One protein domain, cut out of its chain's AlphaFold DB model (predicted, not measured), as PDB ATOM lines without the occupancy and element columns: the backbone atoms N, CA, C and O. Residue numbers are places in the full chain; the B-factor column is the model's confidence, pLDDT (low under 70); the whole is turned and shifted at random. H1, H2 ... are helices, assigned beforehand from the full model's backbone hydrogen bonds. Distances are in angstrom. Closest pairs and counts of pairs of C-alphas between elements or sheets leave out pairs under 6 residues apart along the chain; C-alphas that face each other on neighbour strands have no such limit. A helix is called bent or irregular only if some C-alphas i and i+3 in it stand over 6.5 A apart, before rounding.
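AT A GLANCE: This is residues 164 to 218 and 233 to 251 of the 444 residues of an uncharacterized protein of Acidobacteria bacterium (UniProt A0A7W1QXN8). H2 and the long H3 make a V, with short H4 between its arms and H1 folded back along H2; residues 213 to 218 stick out. The printed part has 74 residues with four named helices, H1 to H4, and no named strand: all helix. It is compact, radius of gyration of the C-alphas 12.8 A, spanning 42 by 28 by 24 A.

HOW THE PARTS SIT: Start at H1, residues 164 to 171, which forms a hairpin with H2, residues 176 to 189, a shallow tilt of 19 degrees; their closest C-alphas, Ile 169 and Gln 176, are 5.9 A apart. Residues 184 to 188 alone of H2 touch H3, residues 191 to 217, at a steep tilt of 51 degrees, closest at C-alphas 188 and 194, 3.9 A. H4, residues 244 to 248, touches H3, closest at C-alphas 244 and 208, 4.4 A, and H2, at C-alphas 246 and 181, 5.7 A. Every O i to N i+4 pair is within hydrogen-bond range in H1, H2 and H4; in H3, 20 of 23.

IN THESE COORDINATES: Find C-alpha 164 at (35.940, 30.740, 37.792), where H1 begins; H2 runs 19.9 A, H3 39.6 A. H3 is irregular: C-alphas 192 and 195 are 8.0 A apart. H4 ends at (37.984, 55.382, 33.777).

THE WHOLE: Residues 219 to 232 are not printed; C-alphas 218 and 233 are 26.5 A apart. No printed residue is under 70 in pLDDT.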
ATOM      1  N   LYS A 164      34.747  31.151  37.034       98.00
ATOM      2  CA  LYS A 164      35.940  30.740  37.792       98.00
ATOM      3  C   LYS A 164      36.956  31.889  37.894       98.00
ATOM      4  O   LYS A 164      37.534  32.093  38.962       98.00
ATOM      5  N   GLU A 165      37.130  32.681  36.834       97.94
ATOM      6  CA  GLU A 165      37.929  33.915  36.868       97.94
ATOM      7  C   GLU A 165      37.308  34.985  37.784       97.94
ATOM      8  O   GLU A 165      38.003  35.528  38.650       97.94
ATOM      9  N   LEU A 166      36.002  35.250  37.659       97.88
ATOM     10  CA  LEU A 166      35.294  36.238  38.481       97.88
ATOM     11  C   LEU A 166      35.380  35.908  39.977       97.88
ATOM     12  O   LEU A 166      35.679  36.780  40.795       97.88
ATOM     13  N   LYS A 167      35.228  34.630  40.342       97.12
ATOM     14  CA  LYS A 167      35.394  34.135  41.715       97.12
ATOM     15  C   LYS A 167      36.742  34.529  42.313       97.12
ATOM     16  O   LYS A 167      36.804  34.943  43.472       97.12
ATOM     17  N   GLN A 168      37.821  34.445  41.535       96.44
ATOM     18  CA  GLN A 168      39.158  34.842  41.985       96.44
ATOM     19  C   GLN A 168      39.277  36.360  42.177       96.44
ATOM     20  O   GLN A 168      39.932  36.810  43.120       96.44
ATOM     21  N   ILE A 169      38.634  37.154  41.315       96.19
ATOM     22  CA  ILE A 169      38.611  38.622  41.413       96.19
ATOM     23  C   ILE A 169      37.868  39.056  42.681       96.19
ATOM     24  O   ILE A 169      38.411  39.816  43.490       96.19
ATOM     25  N   VAL A 170      36.673  38.508  42.911       94.75
ATOM     26  CA  VAL A 170      35.845  38.793  44.093       94.75
ATOM     27  C   VAL A 170      36.543  38.349  45.387       94.75
ATOM     28  O   VAL A 170      36.509  39.061  46.390       94.75
ATOM     29  N   ALA A 171      37.278  37.233  45.372       93.69
ATOM     30  CA  ALA A 171      38.016  36.758  46.545       93.69
ATOM     31  C   ALA A 171      39.234  37.627  46.929       93.69
ATOM     32  O   ALA A 171      39.674  37.589  48.079       93.69
ATOM     33  N   ALA A 172      39.796  38.409  45.998       88.56
ATOM     34  CA  ALA A 172      41.057  39.124  46.212       88.56
ATOM     35  C   ALA A 172      40.978  40.286  47.226       88.56
ATOM     36  O   ALA A 172      42.020  40.692  47.745       88.56
ATOM     37  N   LYS A 173      39.781  40.828  47.509       79.75
ATOM     38  CA  LYS A 173      39.466  41.954  48.429       79.75
ATOM     39  C   LYS A 173      40.197  43.290  48.201       79.75
ATOM     40  O   LYS A 173      39.765  44.307  48.725       79.75
ATOM     41  N   LYS A 174      41.312  43.321  47.466       84.12
ATOM     42  CA  LYS A 174      42.108  44.514  47.137       84.12
ATOM     43  C   LYS A 174      42.389  44.563  45.641       84.12
ATOM     44  O   LYS A 174      42.606  43.521  45.024       84.12
ATOM     45  N   ASN A 175      42.455  45.775  45.086       81.12
ATOM     46  CA  ASN A 175      42.766  46.035  43.674       81.12
ATOM     47  C   ASN A 175      41.877  45.225  42.710       81.12
ATOM     48  O   ASN A 175      42.366  44.632  41.749       81.12
ATOM     49  N   GLN A 176      40.577  45.160  43.012       92.44
ATOM     50  CA  GLN A 176      39.621  44.345  42.261       92.44
ATOM     51  C   GLN A 176      39.206  45.021  40.957       92.44
ATOM     52  O   GLN A 176      39.172  44.348  39.936       92.44
ATOM     53  N   LEU A 177      38.983  46.340  40.970       95.12
ATOM     54  CA  LEU A 177      38.460  47.061  39.806       95.12
ATOM     55  C   LEU A 177      39.325  46.917  38.547       95.12
ATOM     56  O   LEU A 177      38.764  46.530  37.535       95.12
ATOM     57  N   PRO A 178      40.666  47.077  38.563       96.38
ATOM     58  CA  PRO A 178      41.451  46.869  37.342       96.38
ATOM     59  C   PRO A 178      41.349  45.439  36.787       96.38
ATOM     60  O   PRO A 178      41.345  45.239  35.574       96.38
ATOM     61  N   LYS A 179      41.252  44.433  37.669       97.12
ATOM     62  CA  LYS A 179      41.066  43.033  37.259       97.12
ATOM     63  C   LYS A 179      39.660  42.785  36.726       97.12
ATOM     64  O   LYS A 179      39.512  42.025  35.776       97.12
ATOM     65  N   LEU A 180      38.658  43.411  37.340       97.94
ATOM     66  CA  LEU A 180      37.272  43.363  36.901       97.94
ATOM     67  C   LEU A 180      37.127  44.023  35.527       97.94
ATOM     68  O   LEU A 180      36.581  43.393  34.635       97.94
ATOM     69  N   THR A 181      37.704  45.209  35.316       98.31
ATOM     70  CA  THR A 181      37.737  45.878  34.010       98.31
ATOM     71  C   THR A 181      38.361  44.975  32.944       98.31
ATOM     72  O   THR A 181      37.761  44.776  31.897       98.31
ATOM     73  N   GLU A 182      39.520  44.354  33.202       98.44
ATOM     74  CA  GLU A 182      40.109  43.399  32.244       98.44
ATOM     75  C   GLU A 182      39.234  42.154  32.028       98.44
ATOM     76  O   GLU A 182      39.211  41.591  30.937       98.44
ATOM     77  N   TRP A 183      38.522  41.684  33.052       98.62
ATOM     78  CA  TRP A 183      37.581  40.576  32.904       98.62
ATOM     79  C   TRP A 183      36.386  40.958  32.027       98.62
ATOM     80  O   TRP A 183      36.090  40.203  31.108       98.62
ATOM     81  N   LEU A 184      35.799  42.143  32.217       98.62
ATOM     82  CA  LEU A 184      34.716  42.671  31.382       98.62
ATOM     83  C   LEU A 184      35.142  42.824  29.919       98.62
ATOM     84  O   LEU A 184      34.444  42.355  29.028       98.62
ATOM     85  N   VAL A 185      36.338  43.366  29.661       98.62
ATOM     86  CA  VAL A 185      36.882  43.454  28.294       98.62
ATOM     87  C   VAL A 185      36.987  42.063  27.657       98.62
ATOM     88  O   VAL A 185      36.606  41.877  26.505       98.62
ATOM     89  N   ARG A 186      37.453  41.057  28.409       98.62
ATOM     90  CA  ARG A 186      37.551  39.674  27.915       98.62
ATOM     91  C   ARG A 186      36.193  38.991  27.728       98.62
ATOM     92  O   ARG A 186      36.138  38.030  26.965       98.62
ATOM     93  N   LEU A 187      35.141  39.434  28.423       98.56
ATOM     94  CA  LEU A 187      33.772  39.004  28.130       98.56
ATOM     95  C   LEU A 187      33.319  39.566  26.787       98.56
ATOM     96  O   LEU A 187      32.870  38.792  25.952       98.56
ATOM     97  N   THR A 188      33.514  40.868  26.554       98.44
ATOM     98  CA  THR A 188      33.143  41.548  25.301       98.44
ATOM     99  C   THR A 188      33.875  40.991  24.074       98.44
ATOM    100  O   THR A 188      33.309  40.899  22.986       98.44
ATOM    101  N   GLU A 189      35.137  40.588  24.234       98.12
ATOM    102  CA  GLU A 189      35.929  39.956  23.169       98.12
ATOM    103  C   GLU A 189      35.408  38.577  22.750       98.12
ATOM    104  O   GLU A 189      35.589  38.170  21.604       98.12
ATOM    105  N   GLU A 190      34.773  37.853  23.669       97.94
ATOM    106  CA  GLU A 190      34.315  36.482  23.472       97.94
ATOM    107  C   GLU A 190      32.873  36.473  22.938       97.94
ATOM    108  O   GLU A 190      31.977  36.870  23.680       97.94
ATOM    109  N   PRO A 191      32.605  35.988  21.707       95.56
ATOM    110  CA  PRO A 191      31.268  36.040  21.108       95.56
ATOM    111  C   PRO A 191      30.144  35.509  22.003       95.56
ATOM    112  O   PRO A 191      29.081  36.114  22.063       95.56
ATOM    113  N   ILE A 192      30.395  34.418  22.735       96.38
ATOM    114  CA  ILE A 192      29.398  33.753  23.589       96.38
ATOM    115  C   ILE A 192      29.018  34.602  24.810       96.38
ATOM    116  O   ILE A 192      27.884  34.539  25.268       96.38
ATOM    117  N   THR A 193      29.945  35.400  25.345       97.25
ATOM    118  CA  THR A 193      29.724  36.222  26.551       97.25
ATOM    119  C   THR A 193      29.757  37.717  26.256       97.25
ATOM    120  O   THR A 193      29.872  38.529  27.175       97.25
ATOM    121  N   ARG A 194      29.701  38.096  24.978       97.19
ATOM    122  CA  ARG A 194      29.949  39.464  24.530       97.19
ATOM    123  C   ARG A 194      28.990  40.451  25.170       97.19
ATOM    124  O   ARG A 194      29.431  41.436  25.760       97.19
ATOM    125  N   THR A 195      27.700  40.148  25.079       95.44
ATOM    126  CA  THR A 195      26.620  40.985  25.603       95.44
ATOM    127  C   THR A 195      26.768  41.215  27.107       95.44
ATOM    128  O   THR A 195      26.595  42.338  27.560       95.44
ATOM    129  N   GLU A 196      27.213  40.205  27.864       97.31
ATOM    130  CA  GLU A 196      27.467  40.318  29.310       97.31
ATOM    131  C   GLU A 196      28.491  41.419  29.619       97.31
ATOM    132  O   GLU A 196      28.284  42.257  30.491       97.31
ATOM    133  N   GLY A 197      29.604  41.432  28.873       98.06
ATOM    134  CA  GLY A 197      30.649  42.439  29.040       98.06
ATOM    135  C   GLY A 197      30.215  43.824  28.565       98.06
ATOM    136  O   GLY A 197      30.594  44.820  29.178       98.06
ATOM    137  N   ILE A 198      29.428  43.896  27.485       97.75
ATOM    138  CA  ILE A 198      28.926  45.172  26.963       97.75
ATOM    139  C   ILE A 198      27.980  45.836  27.958       97.75
ATOM    140  O   ILE A 198      28.189  47.008  28.250       97.75
ATOM    141  N   ILE A 199      27.004  45.103  28.503       96.00
ATOM    142  CA  ILE A 199      26.018  45.642  29.454       96.00
ATOM    143  C   ILE A 199      26.726  46.339  30.625       96.00
ATOM    144  O   ILE A 199      26.465  47.509  30.907       96.00
ATOM    145  N   ASP A 200      27.685  45.661  31.260       97.81
ATOM    146  CA  ASP A 200      28.400  46.208  32.418       97.81
ATOM    147  C   ASP A 200      29.330  47.381  32.060       97.81
ATOM    148  O   ASP A 200      29.458  48.339  32.831       97.81
ATOM    149  N   LEU A 201      30.018  47.318  30.913       98.25
ATOM    150  CA  LEU A 201      30.899  48.405  30.478       98.25
ATOM    151  C   LEU A 201      30.099  49.645  30.074       98.25
ATOM    152  O   LEU A 201      30.465  50.744  30.486       98.25
ATOM    153  N   GLU A 202      29.018  49.474  29.316       96.94
ATOM    154  CA  GLU A 202      28.138  50.566  28.894       96.94
ATOM    155  C   GLU A 202      27.480  51.226  30.103       96.94
ATOM    156  O   GLU A 202      27.510  52.450  30.232       96.94
ATOM    157  N   GLY A 203      26.996  50.420  31.056       95.88
ATOM    158  CA  GLY A 203      26.529  50.910  32.347       95.88
ATOM    159  C   GLY A 203      27.565  51.804  33.029       95.88
ATOM    160  O   GLY A 203      27.244  52.893  33.503       95.88
ATOM    161  N   SER A 204      28.831  51.382  33.055       97.50
ATOM    162  CA  SER A 204      29.899  52.177  33.663       97.50
ATOM    163  C   SER A 204      30.170  53.499  32.930       97.50
ATOM    164  O   SER A 204      30.494  54.497  33.581       97.50
ATOM    165  N   PHE A 205      30.034  53.540  31.600       97.50
ATOM    166  CA  PHE A 205      30.132  54.788  30.836       97.50
ATOM    167  C   PHE A 205      28.957  55.725  31.116       97.50
ATOM    168  O   PHE A 205      29.197  56.902  31.372       97.50
ATOM    169  N   MET A 206      27.726  55.211  31.190       94.75
ATOM    170  CA  MET A 206      26.569  56.013  31.605       94.75
ATOM    171  C   MET A 206      26.779  56.600  33.009       94.75
ATOM    172  O   MET A 206      26.599  57.797  33.224       94.75
ATOM    173  N   ALA A 207      27.268  55.796  33.961       95.06
ATOM    174  CA  ALA A 207      27.620  56.271  35.302       95.06
ATOM    175  C   ALA A 207      28.674  57.390  35.277       95.06
ATOM    176  O   ALA A 207      28.646  58.313  36.095       95.06
ATOM    177  N   LEU A 208      29.645  57.292  34.362       96.00
ATOM    178  CA  LEU A 208      30.699  58.286  34.190       96.00
ATOM    179  C   LEU A 208      30.143  59.601  33.649       96.00
ATOM    180  O   LEU A 208      30.519  60.653  34.163       96.00
ATOM    181  N   GLU A 209      29.262  59.544  32.655       94.56
ATOM    182  CA  GLU A 209      28.584  60.718  32.103       94.56
ATOM    183  C   GLU A 209      27.791  61.449  33.190       94.56
ATOM    184  O   GLU A 209      28.050  62.630  33.434       94.56
ATOM    185  N   TYR A 210      26.951  60.733  33.946       93.12
ATOM    186  CA  TYR A 210      26.208  61.313  35.071       93.12
ATOM    187  C   TYR A 210      27.128  61.938  36.127       93.12
ATOM    188  O   TYR A 210      26.892  63.057  36.583       93.12
ATOM    189  N   ALA A 211      28.218  61.256  36.492       92.62
ATOM    190  CA  ALA A 211      29.177  61.791  37.454       92.62
ATOM    191  C   ALA A 211      29.842  63.090  36.958       92.62
ATOM    192  O   ALA A 211      30.069  64.006  37.749       92.62
ATOM    193  N   LEU A 212      30.147  63.191  35.659       92.25
ATOM    194  CA  LEU A 212      30.726  64.394  35.059       92.25
ATOM    195  C   LEU A 212      29.722  65.552  35.012       92.25
ATOM    196  O   LEU A 212      30.102  66.688  35.297       92.25
ATOM    197  N   GLU A 213      28.456  65.284  34.690       92.25
ATOM    198  CA  GLU A 213      27.385  66.287  34.719       92.25
ATOM    199  C   GLU A 213      27.174  66.841  36.134       92.25
ATOM    200  O   GLU A 213      27.156  68.060  36.335       92.25
ATOM    201  N   GLU A 214      27.114  65.967  37.143       90.25
ATOM    202  CA  GLU A 214      27.031  66.384  38.544       90.25
ATOM    203  C   GLU A 214      28.242  67.221  38.974       90.25
ATOM    204  O   GLU A 214      28.098  68.226  39.675       90.25
ATOM    205  N   GLU A 215      29.456  66.831  38.580       88.56
ATOM    206  CA  GLU A 215      30.675  67.594  38.875       88.56
ATOM    207  C   GLU A 215      30.683  68.978  38.210       88.56
ATOM    208  O   GLU A 215      31.240  69.932  38.770       88.56
ATOM    209  N   GLN A 216      30.071  69.123  37.034       88.31
ATOM    210  CA  GLN A 216      29.910  70.414  36.363       88.31
ATOM    211  C   GLN A 216      28.852  71.291  37.043       88.31
ATOM    212  O   GLN A 216      29.038  72.507  37.112       88.31
ATOM    213  N   ALA A 217      27.794  70.687  37.591       89.06
ATOM    214  CA  ALA A 217      26.734  71.391  38.310       89.06
ATOM    215  C   ALA A 217      27.145  71.859  39.722       89.06
ATOM    216  O   ALA A 217      26.595  72.840  40.225       89.06
ATOM    217  N   LYS A 218      28.118  71.190  40.361       88.44
ATOM    218  CA  LYS A 218      28.603  71.527  41.714       88.44
ATOM    219  C   LYS A 218      29.316  72.882  41.772       88.44
ATOM    220  O   LYS A 218      30.172  73.205  40.940       88.44
ATOM    221  N   LEU A 233      33.920  47.610  47.218       90.56
ATOM    222  CA  LEU A 233      33.882  46.170  47.452       90.56
ATOM    223  C   LEU A 233      32.966  45.508  46.421       90.56
ATOM    224  O   LEU A 233      31.869  45.991  46.165       90.56
ATOM    225  N   LEU A 234      33.410  44.386  45.852       92.81
ATOM    226  CA  LEU A 234      32.577  43.562  44.972       92.81
ATOM    227  C   LEU A 234      31.685  42.636  45.810       92.81
ATOM    228  O   LEU A 234      32.017  41.468  46.023       92.81
ATOM    229  N   ASP A 235      30.589  43.180  46.334       92.88
ATOM    230  CA  ASP A 235      29.551  42.438  47.053       92.88
ATOM    231  C   ASP A 235      28.196  42.509  46.331       92.88
ATOM    232  O   ASP A 235      28.106  42.991  45.208       92.88
ATOM    233  N   LYS A 236      27.132  41.995  46.952       93.50
ATOM    234  CA  LYS A 236      25.786  41.955  46.358       93.50
ATOM    235  C   LYS A 236      25.176  43.331  46.049       93.50
ATOM    236  O   LYS A 236      24.224  43.400  45.285       93.50
ATOM    237  N   ASN A 237      25.683  44.407  46.655       92.12
ATOM    238  CA  ASN A 237      25.229  45.775  46.401       92.12
ATOM    239  C   ASN A 237      26.059  46.455  45.307       92.12
ATOM    240  O   ASN A 237      25.752  47.575  44.905       92.12
ATOM    241  N   PHE A 238      27.142  45.818  44.860       94.94
ATOM    242  CA  PHE A 238      27.935  46.333  43.762       94.94
ATOM    243  C   PHE A 238      27.133  46.252  42.462       94.94
ATOM    244  O   PHE A 238      26.505  45.232  42.162       94.94
ATOM    245  N   ARG A 239      27.207  47.323  41.672       94.12
ATOM    246  CA  ARG A 239      26.695  47.371  40.307       94.12
ATOM    247  C   ARG A 239      27.680  48.100  39.401       94.12
ATOM    248  O   ARG A 239      28.213  49.152  39.771       94.12
ATOM    249  N   ALA A 240      27.942  47.535  38.224       92.50
ATOM    250  CA  ALA A 240      28.850  48.145  37.253       92.50
ATOM    251  C   ALA A 240      28.279  49.453  36.680       92.50
ATOM    252  O   ALA A 240      29.021  50.426  36.535       92.50
ATOM    253  N   ASP A 241      26.959  49.500  36.481       90.75
ATOM    254  CA  ASP A 241      26.186  50.658  36.008       90.75
ATOM    255  C   ASP A 241      26.156  51.866  36.959       90.75
ATOM    256  O   ASP A 241      25.701  52.942  36.595       90.75
ATOM    257  N   ASN A 242      26.688  51.702  38.169       91.75
ATOM    258  CA  ASN A 242      26.848  52.750  39.171       91.75
ATOM    259  C   ASN A 242      28.325  52.979  39.536       91.75
ATOM    260  O   ASN A 242      28.645  53.675  40.503       91.75
ATOM    261  N   THR A 243      29.254  52.384  38.781       95.44
ATOM    262  CA  THR A 243      30.693  52.424  39.070       95.44
ATOM    263  C   THR A 243      31.463  53.068  37.912       95.44
ATOM    264  O   THR A 243      32.026  52.355  37.074       95.44
ATOM    265  N   PRO A 244      31.571  54.411  37.854       95.94
ATOM    266  CA  PRO A 244      32.278  55.111  36.774       95.94
ATOM    267  C   PRO A 244      33.786  54.815  36.741       95.94
ATOM    268  O   PRO A 244      34.463  55.040  35.737       95.94
ATOM    269  N   GLU A 245      34.353  54.310  37.841       95.56
ATOM    270  CA  GLU A 245      35.757  53.908  37.908       95.56
ATOM    271  C   GLU A 245      36.120  52.815  36.897       95.56
ATOM    272  O   GLU A 245      37.255  52.808  36.428       95.56
ATOM    273  N   ILE A 246      35.198  51.914  36.534       97.00
ATOM    274  CA  ILE A 246      35.479  50.848  35.557       97.00
ATOM    275  C   ILE A 246      35.790  51.457  34.182       97.00
ATOM    276  O   ILE A 246      36.837  51.138  33.612       97.00
ATOM    277  N   ALA A 247      34.951  52.374  33.693       97.44
ATOM    278  CA  ALA A 247      35.160  53.096  32.441       97.44
ATOM    279  C   ALA A 247      36.451  53.932  32.470       97.44
ATOM    280  O   ALA A 247      37.242  53.902  31.523       97.44
ATOM    281  N   LYS A 248      36.732  54.617  33.591       96.69
ATOM    282  CA  LYS A 248      37.984  55.382  33.777       96.69
ATOM    283  C   LYS A 248      39.238  54.496  33.735       96.69
ATOM    284  O   LYS A 248      40.303  54.973  33.347       96.69
ATOM    285  N   LEU A 249      39.132  53.229  34.141       97.44
ATOM    286  CA  LEU A 249      40.246  52.275  34.176       97.44
ATOM    287  C   LEU A 249      40.543  51.613  32.823       97.44
ATOM    288  O   LEU A 249      41.575  50.946  32.709       97.44
ATOM    289  N   LEU A 250      39.698  51.795  31.801       98.00
ATOM    290  CA  LEU A 250      39.964  51.266  30.463       98.00
ATOM    291  C   LEU A 250      41.226  51.893  29.859       98.00
ATOM    292  O   LEU A 250      41.292  53.083  29.542       98.00
ATOM    293  N   THR A 251      42.233  51.052  29.649       97.88
ATOM    294  CA  THR A 251      43.502  51.426  29.023       97.88
ATOM    295  C   THR A 251      43.350  51.617  27.513       97.88
ATOM    296  O   THR A 251      42.457  51.050  26.884       97.88
TER     297      THR A 251